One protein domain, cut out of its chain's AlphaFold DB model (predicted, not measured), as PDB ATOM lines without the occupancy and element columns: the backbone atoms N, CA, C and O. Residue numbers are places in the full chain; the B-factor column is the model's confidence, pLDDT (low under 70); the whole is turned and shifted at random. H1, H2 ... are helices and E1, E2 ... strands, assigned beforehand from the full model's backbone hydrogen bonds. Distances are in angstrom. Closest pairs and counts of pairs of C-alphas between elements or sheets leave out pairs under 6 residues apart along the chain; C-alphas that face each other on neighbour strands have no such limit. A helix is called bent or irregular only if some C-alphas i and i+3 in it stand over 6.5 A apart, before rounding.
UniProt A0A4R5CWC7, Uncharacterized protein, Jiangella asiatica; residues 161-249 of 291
ATOM      1  N   ARG A 161       4.327  10.400 -30.390       89.50
ATOM      2  CA  ARG A 161       4.201   9.331 -29.394       89.50
ATOM      3  C   ARG A 161       3.648   9.875 -28.078       89.50
ATOM      4  O   ARG A 161       4.277  10.708 -27.428       89.50
ATOM      5  N   MET A 162       2.525   9.307 -27.652       89.69
ATOM      6  CA  MET A 162       1.920   9.560 -26.345       89.69
ATOM      7  C   MET A 162       2.202   8.394 -25.406       89.69
ATOM      8  O   MET A 162       1.830   7.248 -25.687       89.69
ATOM      9  N   VAL A 163       2.875   8.674 -24.296       88.62
ATOM     10  CA  VAL A 163       3.098   7.713 -23.221       88.62
ATOM     11  C   VAL A 163       1.891   7.647 -22.302       88.62
ATOM     12  O   VAL A 163       1.364   8.668 -21.893       88.62
ATOM     13  N   GLN A 164       1.465   6.432 -21.964       83.12
ATOM     14  CA  GLN A 164       0.304   6.193 -21.113       83.12
ATOM     15  C   GLN A 164       0.717   5.368 -19.895       83.12
ATOM     16  O   GLN A 164       1.519   4.441 -20.015       83.12
ATOM     17  N   GLY A 165       0.160   5.712 -18.731       79.31
ATOM     18  CA  GLY A 165       0.389   4.990 -17.478       79.31
ATOM     19  C   GLY A 165       1.860   4.932 -17.043       79.31
ATOM     20  O   GLY A 165       2.654   5.838 -17.296       79.31
ATOM     21  N   LYS A 166       2.232   3.847 -16.356       82.81
ATOM     22  CA  LYS A 166       3.610   3.585 -15.912       82.81
ATOM     23  C   LYS A 166       4.404   2.903 -17.040       82.81
ATOM     24  O   LYS A 166       4.404   1.681 -17.142       82.81
ATOM     25  N   THR A 167       5.071   3.689 -17.884       86.00
ATOM     26  CA  THR A 167       5.910   3.245 -19.003       86.00
ATOM     27  C   THR A 167       7.402   3.296 -18.666       86.00
ATOM     28  O   THR A 167       7.833   4.047 -17.794       86.00
ATOM     29  N   CYS A 168       8.227   2.509 -19.359       86.31
ATOM     30  CA  CYS A 168       9.673   2.523 -19.123       86.31
ATOM     31  C   CYS A 168      10.344   3.800 -19.661       86.31
ATOM     32  O   CYS A 168       9.841   4.448 -20.587       86.31
ATOM     33  N   GLY A 169      11.551   4.089 -19.168       85.69
ATOM     34  CA  GLY A 169      12.341   5.246 -19.592       85.69
ATOM     35  C   GLY A 169      12.600   5.317 -21.104       85.69
ATOM     36  O   GLY A 169      12.665   6.407 -21.663       85.69
ATOM     37  N   ARG A 170      12.675   4.175 -21.813       85.94
ATOM     38  CA  ARG A 170      12.882   4.166 -23.279       85.94
ATOM     39  C   ARG A 170      11.673   4.709 -24.037       85.94
ATOM     40  O   ARG A 170      11.836   5.368 -25.057       85.94
ATOM     41  N   CYS A 171      10.465   4.419 -23.557       87.12
ATOM     42  CA  CYS A 171       9.250   4.980 -24.132       87.12
ATOM     43  C   CYS A 171       9.071   6.439 -23.706       87.12
ATOM     44  O   CYS A 171       8.719   7.257 -24.552       87.12
ATOM     45  N   ALA A 172       9.377   6.763 -22.444       88.31
ATOM     46  CA  ALA A 172       9.352   8.131 -21.928       88.31
ATOM     47  C   ALA A 172      10.251   9.075 -22.736       88.31
ATOM     48  O   ALA A 172       9.809  10.152 -23.108       88.31
ATOM     49  N   ALA A 173      11.462   8.647 -23.105       87.50
ATOM     50  CA  ALA A 173      12.384   9.435 -23.930       87.50
ATOM     51  C   ALA A 173      11.874   9.721 -25.357       87.50
ATOM     52  O   ALA A 173      12.407  10.586 -26.045       87.50
ATOM     53  N   LEU A 174      10.865   8.981 -25.822       88.31
ATOM     54  CA  LEU A 174      10.245   9.173 -27.131       88.31
ATOM     55  C   LEU A 174       8.926   9.956 -27.039       88.31
ATOM     56  O   LEU A 174       8.316  10.198 -28.077       88.31
ATOM     57  N   ALA A 175       8.470  10.321 -25.837       89.19
ATOM     58  CA  ALA A 175       7.230  11.064 -25.630       89.19
ATOM     59  C   ALA A 175       7.288  12.441 -26.312       89.19
ATOM     60  O   ALA A 175       8.317  13.113 -26.256       89.19
ATOM     61  N   GLY A 176       6.204  12.837 -26.987       88.19
ATOM     62  CA  GLY A 176       6.074  14.153 -27.638       88.19
ATOM     63  C   GLY A 176       6.871  14.321 -28.926       88.19
ATOM     64  O   GLY A 176       6.647  15.276 -29.667       88.19
ATOM     65  N   LYS A 177       7.751  13.369 -29.242       89.44
ATOM     66  CA  LYS A 177       8.478  13.346 -30.504       89.44
ATOM     67  C   LYS A 177       7.551  12.943 -31.646       89.44
ATOM     68  O   LYS A 177       6.815  11.957 -31.539       89.44
ATOM     69  N   TRP A 178       7.643  13.687 -32.738       92.12
ATOM     70  CA  TRP A 178       7.009  13.415 -34.014       92.12
ATOM     71  C   TRP A 178       7.855  12.459 -34.851       92.12
ATOM     72  O   TRP A 178       9.089  12.518 -34.876       92.12
ATOM     73  N   PHE A 179       7.160  11.573 -35.548       91.50
ATOM     74  CA  PHE A 179       7.702  10.546 -36.416       91.50
ATOM     75  C   PHE A 179       6.924  10.553 -37.732       91.50
ATOM     76  O   PHE A 179       5.718  10.811 -37.760       91.50
ATOM     77  N   ARG A 180       7.605  10.223 -38.831       91.56
ATOM     78  CA  ARG A 180       6.942  10.043 -40.131       91.56
ATOM     79  C   ARG A 180       5.994   8.842 -40.074       91.56
ATOM     80  O   ARG A 180       6.234   7.896 -39.335       91.56
ATOM     81  N   SER A 181       4.950   8.840 -40.901       88.00
ATOM     82  CA  SER A 181       3.951   7.757 -40.930       88.00
ATOM     83  C   SER A 181       4.505   6.381 -41.312       88.00
ATOM     84  O   SER A 181       3.924   5.373 -40.930       88.00
ATOM     85  N   ASN A 182       5.625   6.328 -42.036       83.06
ATOM     86  CA  ASN A 182       6.333   5.089 -42.372       83.06
ATOM     87  C   ASN A 182       7.450   4.738 -41.380       83.06
ATOM     88  O   ASN A 182       8.164   3.757 -41.573       83.06
ATOM     89  N   GLN A 183       7.659   5.560 -40.351       79.94
ATOM     90  CA  GLN A 183       8.648   5.277 -39.329       79.94
ATOM     91  C   GLN A 183       8.024   4.336 -38.305       79.94
ATOM     92  O   GLN A 183       7.055   4.684 -37.638       79.94
ATOM     93  N   GLY A 184       8.587   3.137 -38.187       74.44
ATOM     94  CA  GLY A 184       8.039   2.115 -37.316       74.44
ATOM     95  C   GLY A 184       7.924   2.498 -35.852       74.44
ATOM     96  O   GLY A 184       8.756   3.212 -35.277       74.44
ATOM     97  N   PHE A 185       6.930   1.912 -35.192       80.75
ATOM     98  CA  PHE A 185       6.729   2.112 -33.767       80.75
ATOM     99  C   PHE A 185       7.632   1.182 -32.950       80.75
ATOM    100  O   PHE A 185       7.238   0.091 -32.550       80.75
ATOM    101  N   ARG A 186       8.858   1.612 -32.642       78.31
ATOM    102  CA  ARG A 186       9.775   0.823 -31.791       78.31
ATOM    103  C   ARG A 186       9.227   0.669 -30.371       78.31
ATOM    104  O   ARG A 186       8.966   1.677 -29.704       78.31
ATOM    105  N   ARG A 187       9.069  -0.568 -29.896       82.19
ATOM    106  CA  ARG A 187       8.527  -0.877 -28.561       82.19
ATOM    107  C   ARG A 187       8.979  -2.243 -28.049       82.19
ATOM    108  O   ARG A 187       9.320  -3.122 -28.830       82.19
ATOM    109  N   HIS A 188       8.935  -2.411 -26.733       78.50
ATOM    110  CA  HIS A 188       8.985  -3.717 -26.077       78.50
ATOM    111  C   HIS A 188       7.552  -4.246 -25.847       78.50
ATOM    112  O   HIS A 188       6.600  -3.462 -25.937       78.50
ATOM    113  N   PRO A 189       7.370  -5.537 -25.513       81.69
ATOM    114  CA  PRO A 189       6.063  -6.054 -25.106       81.69
ATOM    115  C   PRO A 189       5.487  -5.308 -23.894       81.69
ATOM    116  O   PRO A 189       6.248  -4.804 -23.067       81.69
ATOM    117  N   ARG A 190       4.154  -5.243 -23.763       76.00
ATOM    118  CA  ARG A 190       3.439  -4.439 -22.736       76.00
ATOM    119  C   ARG A 190       3.648  -2.916 -22.832       76.00
ATOM    120  O   ARG A 190       3.566  -2.205 -21.837       76.00
ATOM    121  N   CYS A 191       3.966  -2.402 -24.018       84.88
ATOM    122  CA  CYS A 191       3.990  -0.962 -24.256       84.88
ATOM    123  C   CYS A 191       2.569  -0.439 -24.523       84.88
ATOM    124  O   CYS A 191       1.965  -0.756 -25.551       84.88
ATOM    125  N   ASP A 192       2.082   0.416 -23.626       80.06
ATOM    126  CA  ASP A 192       0.737   1.006 -23.685       80.06
ATOM    127  C   ASP A 192       0.669   2.305 -24.509       80.06
ATOM    128  O   ASP A 192      -0.409   2.847 -24.756       80.06
ATOM    129  N   CYS A 193       1.818   2.798 -24.979       87.00
ATOM    130  CA  CYS A 193       1.927   4.047 -25.725       87.00
ATOM    131  C   CYS A 193       1.129   4.013 -27.042       87.00
ATOM    132  O   CYS A 193       1.015   2.963 -27.691       87.00
ATOM    133  N   VAL A 194       0.609   5.169 -27.462       86.25
ATOM    134  CA  VAL A 194      -0.245   5.306 -28.657       86.25
ATOM    135  C   VAL A 194       0.340   6.302 -29.663       86.25
ATOM    136  O   VAL A 194       1.235   7.082 -29.322       86.25
ATOM    137  N   HIS A 195      -0.144   6.243 -30.905       86.81
ATOM    138  CA  HIS A 195       0.103   7.263 -31.924       86.81
ATOM    139  C   HIS A 195      -0.931   8.369 -31.752       86.81
ATOM    140  O   HIS A 195      -2.114   8.062 -31.784       86.81
ATOM    141  N   ILE A 196      -0.509   9.620 -31.602       92.25
ATOM    142  CA  ILE A 196      -1.368  10.777 -31.868       92.25
ATOM    143  C   ILE A 196      -1.089  11.178 -33.319       92.25
ATOM    144  O   ILE A 196       0.018  11.650 -33.588       92.25
ATOM    145  N   PRO A 197      -2.019  10.988 -34.264       93.94
ATOM    146  CA  PRO A 197      -1.833  11.456 -35.634       93.94
ATOM    147  C   PRO A 197      -1.619  12.969 -35.646       93.94
ATOM    148  O   PRO A 197      -2.390  13.698 -35.027       93.94
ATOM    149  N   SER A 198      -0.566  13.451 -36.303       94.00
ATOM    150  CA  SER A 198      -0.249  14.883 -36.350       94.00
ATOM    151  C   SER A 198       0.719  15.217 -37.489       94.00
ATOM    152  O   SER A 198       1.366  14.329 -38.053       94.00
ATOM    153  N   ARG A 199       0.854  16.501 -37.831       91.44
ATOM    154  CA  ARG A 199       1.844  16.999 -38.808       91.44
ATOM    155  C   ARG A 199       3.165  17.425 -38.168       91.44
ATOM    156  O   ARG A 199       4.171  17.496 -38.864       91.44
ATOM    157  N   GLU A 200       3.172  17.652 -36.860       84.25
ATOM    158  CA  GLU A 200       4.329  18.159 -36.124       84.25
ATOM    159  C   GLU A 200       4.348  17.668 -34.669       84.25
ATOM    160  O   GLU A 200       3.493  16.887 -34.247       84.25
ATOM    161  N   ASN A 201       5.356  18.088 -33.900       80.88
ATOM    162  CA  ASN A 201       5.431  17.781 -32.471       80.88
ATOM    163  C   ASN A 201       4.268  18.443 -31.723       80.88
ATOM    164  O   ASN A 201       3.997  19.625 -31.906       80.88
ATOM    165  N   VAL A 202       3.654  17.713 -30.792       69.94
ATOM    166  CA  VAL A 202       2.643  18.263 -29.884       69.94
ATOM    167  C   VAL A 202       3.308  18.480 -28.528       69.94
ATOM    168  O   VAL A 202       3.649  17.520 -27.837       69.94
ATOM    169  N   ALA A 203       3.539  19.741 -28.167       63.72
ATOM    170  CA  ALA A 203       4.160  20.103 -26.897       63.72
ATOM    171  C   ALA A 203       3.120  20.268 -25.777       63.72
ATOM    172  O   ALA A 203       2.027  20.788 -25.989       63.72
ATOM    173  N   GLY A 204       3.508  19.899 -24.551       65.62
ATOM    174  CA  GLY A 204       2.889  20.404 -23.322       65.62
ATOM    175  C   GLY A 204       1.854  19.521 -22.614       65.62
ATOM    176  O   GLY A 204       1.429  19.898 -21.522       65.62
ATOM    177  N   ASP A 205       1.512  18.333 -23.126       72.56
ATOM    178  CA  ASP A 205       0.762  17.322 -22.357       72.56
ATOM    179  C   ASP A 205       1.734  16.476 -21.504       72.56
ATOM    180  O   ASP A 205       2.806  16.084 -21.975       72.56
ATOM    181  N   LEU A 206       1.365  16.164 -20.255       67.81
ATOM    182  CA  LEU A 206       2.112  15.269 -19.355       67.81
ATOM    183  C   LEU A 206       2.447  13.915 -20.010       67.81
ATOM    184  O   LEU A 206       3.548  13.399 -19.847       67.81
ATOM    185  N   THR A 207       1.520  13.377 -20.798       82.06
ATOM    186  CA  THR A 207       1.651  12.125 -21.564       82.06
ATOM    187  C   THR A 207       2.564  12.261 -22.787       82.06
ATOM    188  O   THR A 207       2.834  11.293 -23.489       82.06
ATOM    189  N   THR A 208       3.075  13.459 -23.062       83.38
ATOM    190  CA  THR A 208       3.941  13.759 -24.212       83.38
ATOM    191  C   THR A 208       5.237  14.459 -23.807       83.38
ATOM    192  O   THR A 208       6.080  14.719 -24.652       83.38
ATOM    193  N   SER A 209       5.455  14.744 -22.522       87.94
ATOM    194  CA  SER A 209       6.671  15.410 -22.052       87.94
ATOM    195  C   SER A 209       7.526  14.443 -21.229       87.94
ATOM    196  O   SER A 209       7.105  14.060 -20.136       87.94
ATOM    197  N   PRO A 210       8.740  14.075 -21.692       89.75
ATOM    198  CA  PRO A 210       9.620  13.163 -20.959       89.75
ATOM    199  C   PRO A 210       9.936  13.650 -19.541       89.75
ATOM    200  O   PRO A 210       9.896  12.864 -18.595       89.75
ATOM    201  N   ARG A 211      10.208  14.955 -19.392       91.00
ATOM    202  CA  ARG A 211      10.527  15.571 -18.100       91.00
ATOM    203  C   ARG A 211       9.325  15.579 -17.165       91.00
ATOM    204  O   ARG A 211       9.417  15.033 -16.073       91.00
ATOM    205  N   ARG A 212       8.178  16.102 -17.616       91.12
ATOM    206  CA  ARG A 212       6.966  16.135 -16.780       91.12
ATOM    207  C   ARG A 212       6.528  14.727 -16.382       91.12
ATOM    208  O   ARG A 212       6.096  14.524 -15.254       91.12
ATOM    209  N   TYR A 213       6.664  13.756 -17.288       90.62
ATOM    210  CA  TYR A 213       6.380  12.357 -16.994       90.62
ATOM    211  C   TYR A 213       7.275  11.821 -15.872       90.62
ATOM    212  O   TYR A 213       6.757  11.267 -14.907       90.62
ATOM    213  N   PHE A 214       8.593  12.020 -15.961       92.38
ATOM    214  CA  PHE A 214       9.527  11.609 -14.911       92.38
ATOM    215  C   PHE A 214       9.198  12.257 -13.557       92.38
ATOM    216  O   PHE A 214       9.132  11.563 -12.542       92.38
ATOM    217  N   ASP A 215       8.934  13.564 -13.562       93.06
ATOM    218  CA  ASP A 215       8.637  14.344 -12.358       93.06
ATOM    219  C   ASP A 215       7.291  13.942 -11.715       93.06
ATOM    220  O   ASP A 215       7.092  14.151 -10.523       93.06
ATOM    221  N   SER A 216       6.379  13.319 -12.473       91.81
ATOM    222  CA  SER A 216       5.097  12.815 -11.952       91.81
ATOM    223  C   SER A 216       5.184  11.481 -11.202       91.81
ATOM    224  O   SER A 216       4.215  11.069 -10.566       91.81
ATOM    225  N   LEU A 217       6.313  10.777 -11.310       93.06
ATOM    226  CA  LEU A 217       6.516   9.468 -10.694       93.06
ATOM    227  C   LEU A 217       7.085   9.610  -9.283       93.06
ATOM    228  O   LEU A 217       7.947  10.453  -9.037       93.06
ATOM    229  N   ASP A 218       6.687   8.712  -8.380       95.44
ATOM    230  CA  ASP A 218       7.385   8.570  -7.104       95.44
ATOM    231  C   ASP A 218       8.821   8.044  -7.306       95.44
ATOM    232  O   ASP A 218       9.190   7.500  -8.354       95.44
ATOM    233  N   GLN A 219       9.665   8.194  -6.286       95.81
ATOM    234  CA  GLN A 219      11.076   7.811  -6.375       95.81
ATOM    235  C   GLN A 219      11.271   6.310  -6.657       95.81
ATOM    236  O   GLN A 219      12.241   5.928  -7.328       95.81
ATOM    237  N   ALA A 220      10.372   5.453  -6.164       95.69
ATOM    238  CA  ALA A 220      10.440   4.015  -6.395       95.69
ATOM    239  C   ALA A 220      10.186   3.694  -7.874       95.69
ATOM    240  O   ALA A 220      10.949   2.942  -8.486       95.69
ATOM    241  N   ASP A 221       9.185   4.324  -8.477       93.69
ATOM    242  CA  ASP A 221       8.844   4.199  -9.885       93.69
ATOM    243  C   ASP A 221       9.883   4.828 -10.803       93.69
ATOM    244  O   ASP A 221      10.248   4.201 -11.799       93.69
ATOM    245  N   GLN A 222      10.430   5.995 -10.461       94.38
ATOM    246  CA  GLN A 222      11.554   6.579 -11.198       94.38
ATOM    247  C   GLN A 222      12.713   5.576 -11.277       94.38
ATOM    248  O   GLN A 222      13.201   5.252 -12.362       94.38
ATOM    249  N   ASN A 223      13.112   5.008 -10.136       93.69
ATOM    250  CA  ASN A 223      14.203   4.037 -10.072       93.69
ATOM    251  C   ASN A 223      13.875   2.730 -10.809       93.69
ATOM    252  O   ASN A 223      14.754   2.154 -11.452       93.69
ATOM    253  N   ARG A 224      12.629   2.257 -10.724       91.44
ATOM    254  CA  ARG A 224      12.171   1.016 -11.361       91.44
ATOM    255  C   ARG A 224      12.058   1.145 -12.882       91.44
ATOM    256  O   ARG A 224      12.405   0.206 -13.590       91.44
ATOM    257  N   LEU A 225      11.564   2.277 -13.383       89.38
ATOM    258  CA  LEU A 225      11.244   2.486 -14.802       89.38
ATOM    259  C   LEU A 225      12.419   3.044 -15.613       89.38
ATOM    260  O   LEU A 225      12.537   2.724 -16.799       89.38
ATOM    261  N   PHE A 226      13.279   3.857 -14.995       89.62
ATOM    262  CA  PHE A 226      14.442   4.472 -15.649       89.62
ATOM    263  C   PHE A 226      15.764   3.794 -15.262       89.62
ATOM    264  O   PHE A 226      16.749   3.924 -15.986       89.62
ATOM    265  N   GLY A 227      15.783   3.028 -14.167       89.50
ATOM    266  CA  GLY A 227      16.995   2.493 -13.548       89.50
ATOM    267  C   GLY A 227      17.572   3.473 -12.523       89.50
ATOM    268  O   GLY A 227      17.543   4.684 -12.727       89.50
ATOM    269  N   LYS A 228      18.116   2.956 -11.410       91.31
ATOM    270  CA  LYS A 228      18.581   3.773 -10.267       91.31
ATOM    271  C   LYS A 228      19.572   4.877 -10.664       91.31
ATOM    272  O   LYS A 228      19.423   6.008 -10.210       91.31
ATOM    273  N   ALA A 229      20.555   4.556 -11.512       88.38
ATOM    274  CA  ALA A 229      21.589   5.500 -11.944       88.38
ATOM    275  C   ALA A 229      21.017   6.619 -12.830       88.38
ATOM    276  O   ALA A 229      21.187   7.796 -12.523       88.38
ATOM    277  N   ASN A 230      20.257   6.257 -13.868       89.19
ATOM    278  CA  ASN A 230      19.610   7.220 -14.762       89.19
ATOM    279  C   ASN A 230      18.613   8.110 -14.010       89.19
ATOM    280  O   ASN A 230      18.582   9.318 -14.212       89.19
ATOM    281  N   ALA A 231      17.817   7.522 -13.113       93.12
ATOM    282  CA  ALA A 231      16.860   8.267 -12.306       93.12
ATOM    283  C   ALA A 231      17.550   9.280 -11.382       93.12
ATOM    284  O   ALA A 231      17.029  10.371 -11.183       93.12
ATOM    285  N   ARG A 232      18.725   8.947 -10.826       92.44
ATOM    286  CA  ARG A 232      19.536   9.915 -10.076       92.44
ATOM    287  C   ARG A 232      20.015  11.047 -10.989       92.44
ATOM    288  O   ARG A 232      19.703  12.186 -10.687       92.44
ATOM    289  N   ALA A 233      20.618  10.739 -12.138       90.19
ATOM    290  CA  ALA A 233      21.087  11.763 -13.076       90.19
ATOM    291  C   ALA A 233      19.983  12.755 -13.495       90.19
ATOM    292  O   ALA A 233      20.220  13.957 -13.555       90.19
ATOM    293  N   ILE A 234      18.762  12.267 -13.746       92.56
ATOM    294  CA  ILE A 234      17.624  13.123 -14.119       92.56
ATOM    295  C   ILE A 234      17.173  14.011 -12.948       92.56
ATOM    296  O   ILE A 234      16.908  15.199 -13.152       92.56
ATOM    297  N   ARG A 235      17.113  13.466 -11.722       95.19
ATOM    298  CA  ARG A 235      16.829  14.255 -10.506       95.19
ATOM    299  C   ARG A 235      17.886  15.334 -10.270       95.19
ATOM    300  O   ARG A 235      17.527  16.433  -9.867       95.19
ATOM    301  N   ASP A 236      19.137  15.041 -10.608       93.00
ATOM    302  CA  ASP A 236      20.272  15.960 -10.485       93.00
ATOM    303  C   ASP A 236      20.314  17.016 -11.615       93.00
ATOM    304  O   ASP A 236      21.243  17.816 -11.690       93.00
ATOM    305  N   GLY A 237      19.306  17.048 -12.497       89.38
ATOM    306  CA  GLY A 237      19.125  18.098 -13.506       89.38
ATOM    307  C   GLY A 237      19.439  17.684 -14.943       89.38
ATOM    308  O   GLY A 237      19.219  18.483 -15.852       89.38
ATOM    309  N   ALA A 238      19.890  16.450 -15.189       89.06
ATOM    310  CA  ALA A 238      20.110  15.981 -16.554       89.06
ATOM    311  C   ALA A 238      18.790  15.858 -17.338       89.06
ATOM    312  O   ALA A 238      17.743  15.485 -16.797       89.06
ATOM    313  N   ASP A 239      18.848  16.121 -18.645       87.69
ATOM    314  CA  ASP A 239      17.711  15.891 -19.537       87.69
ATOM    315  C   ASP A 239      17.444  14.369 -19.672       87.69
ATOM    316  O   ASP A 239      18.364  13.604 -19.994       87.69
ATOM    317  N   PRO A 240      16.197  13.900 -19.452       85.50
ATOM    318  CA  PRO A 240      15.826  12.495 -19.620       85.50
ATOM    319  C   PRO A 240      16.177  11.887 -20.984       85.50
ATOM    320  O   PRO A 240      16.489  10.696 -21.056       85.50
ATOM    321  N   ILE A 241      16.117  12.658 -22.073       85.94
ATOM    322  CA  ILE A 241      16.328  12.160 -23.438       85.94
ATOM    323  C   ILE A 241      17.774  11.679 -23.649       85.94
ATOM    324  O   ILE A 241      17.953  10.497 -23.967       85.94
ATOM    325  N   PRO A 242      18.823  12.514 -23.487       82.19
ATOM    326  CA  PRO A 242      20.205  12.076 -23.660       82.19
ATOM    327  C   PRO A 242      20.615  11.005 -22.642       82.19
ATOM    328  O   PRO A 242      21.305  10.061 -23.027       82.19
ATOM    329  N   VAL A 243      20.132  11.076 -21.394       84.06
ATOM    330  CA  VAL A 243      20.382  10.041 -20.372       84.06
ATOM    331  C   VAL A 243      19.875   8.681 -20.847       84.06
ATOM    332  O   VAL A 243      20.610   7.688 -20.846       84.06
ATOM    333  N   MET A 244      18.628   8.626 -21.319       83.38
ATOM    334  CA  MET A 244      18.070   7.372 -21.803       83.38
ATOM    335  C   MET A 244      18.754   6.914 -23.091       83.38
ATOM    336  O   MET A 244      19.066   5.730 -23.191       83.38
ATOM    337  N   ASN A 245      19.057   7.806 -24.036       77.81
ATOM    338  CA  ASN A 245      19.758   7.443 -25.273       77.81
ATOM    339  C   ASN A 245      21.154   6.852 -25.009       77.81
ATOM    340  O   ASN A 245      21.530   5.878 -25.662       77.81
ATOM    341  N   ALA A 246      21.896   7.368 -24.025       72.75
ATOM    342  CA  ALA A 246      23.185   6.805 -23.617       72.75
ATOM    343  C   ALA A 246      23.036   5.376 -23.060       72.75
ATOM    344  O   ALA A 246      23.817   4.485 -23.398       72.75
ATOM    345  N   SER A 247      21.976   5.127 -22.285       66.56
ATOM    346  CA  SER A 247      21.667   3.802 -21.727       66.56
ATOM    347  C   SER A 247      21.177   2.773 -22.763       66.56
ATOM    348  O   SER A 247      21.194   1.568 -22.507       66.56
ATOM    349  N   MET A 248      20.746   3.217 -23.952       60.91
ATOM    350  CA  MET A 248      20.168   2.355 -24.996       60.91
ATOM    351  C   MET A 248      21.197   1.491 -25.740       60.91
ATOM    352  O   MET A 248      20.797   0.663 -26.558       60.91
ATOM    353  N   ARG A 249      22.498   1.613 -25.446       54.12
ATOM    354  CA  ARG A 249      23.556   0.817 -26.093       54.12
ATOM    355  C   ARG A 249      23.537  -0.685 -25.735       54.12
ATOM    356  O   ARG A 249      24.211  -1.453 -26.412       54.12
TER     357      ARG A 249
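This is residues 161 to 249 of the 291 residues of an uncharacterized protein of Jiangella asiatica (UniProt A0A4R5CWC7). Four helices, H2 to H5, cluster loosely at one end of the domain, and the other end is a loop-rich part holding the two short strands E1 and E2 and most of the long links. The short helix H1 sits between these ends, near the middle, and H4 and H5 fold back on each other as a helical hairpin. The printed part has 89 residues with five named helices and two named strands, in the order H1, E1, E2, H2, H3, H4, H5; E1 and E2 pair with no named strand. The class is mostly helix, though under half of the residues are in named elements. The whole is compact, with a radius of gyration of the C-alphas of 12.5 A, and spans 34 by 26 by 21 A.

The printed part begins at Arg 161, and H1 covers residues 169 to 172, with C-alpha 169 at (12.341, 5.246, -19.592). E1 is residues 178 to 180. E2 is residues 194 to 198, 12.3 A long. H2 is residues 210 to 215, H3 residues 219 to 226, 10.4 A long, and H4 residues 228 to 235, 10.6 A long. H5, residues 240 to 249, is 15.4 A long and ends with C-alpha 249 at (23.556, 0.817, -26.093). H5 is neither bent nor irregular, but only just: C-alphas 246 and 249 are 6.5 A apart.

H1 and H5 are the hubs, touching three helices each. They touch each other, the closest C-alphas being those of Arg 170 and Met 244, 6.3 A apart. H1 only just touches H2 and H3, with 3 pairs of C-alphas within 8 A each; the closest are those of Ala 172 and Pro 210, 5.1 A, and of Gly 169 and Phe 226, 4.5 A. H3 and H4 touch only at the corner by their link, closest at the C-alphas of Asn 223 and Ala 231, 5.5 A. H4 and H5 touch as a hairpin, at a shallow tilt of 25 degrees, opposite ways, closest at the C-alphas of Ile 234 and Pro 240, 5.8 A. H2 touches H5 at the C-alphas of Arg 211 and Pro 240, 6.3 A. The closest C-alphas of E1 and E2 are those of Trp 178 and Ser 198, 7.8 A apart. Residues 161 to 162 pair with residues 194 to 195 of E2, antiparallel. Every O i to N i+4 pair is within hydrogen-bond range in H2, H3 and H4, and 5 of 6 are in H5; H1 is too short for such a pair, and its one O i to N i+3 pair is within range.

The two C-alphas farthest apart are those of Asn 182 and Asp 236, at 36.5 A. The printed part has no cut. The links E1 to E2 and E2 to H2 are long, with 13 and 11 residues. The mean pLDDT of the printed part is 85.6, and it is under 70 at residues 202 to 204, residue 206 and residues 247 to 249.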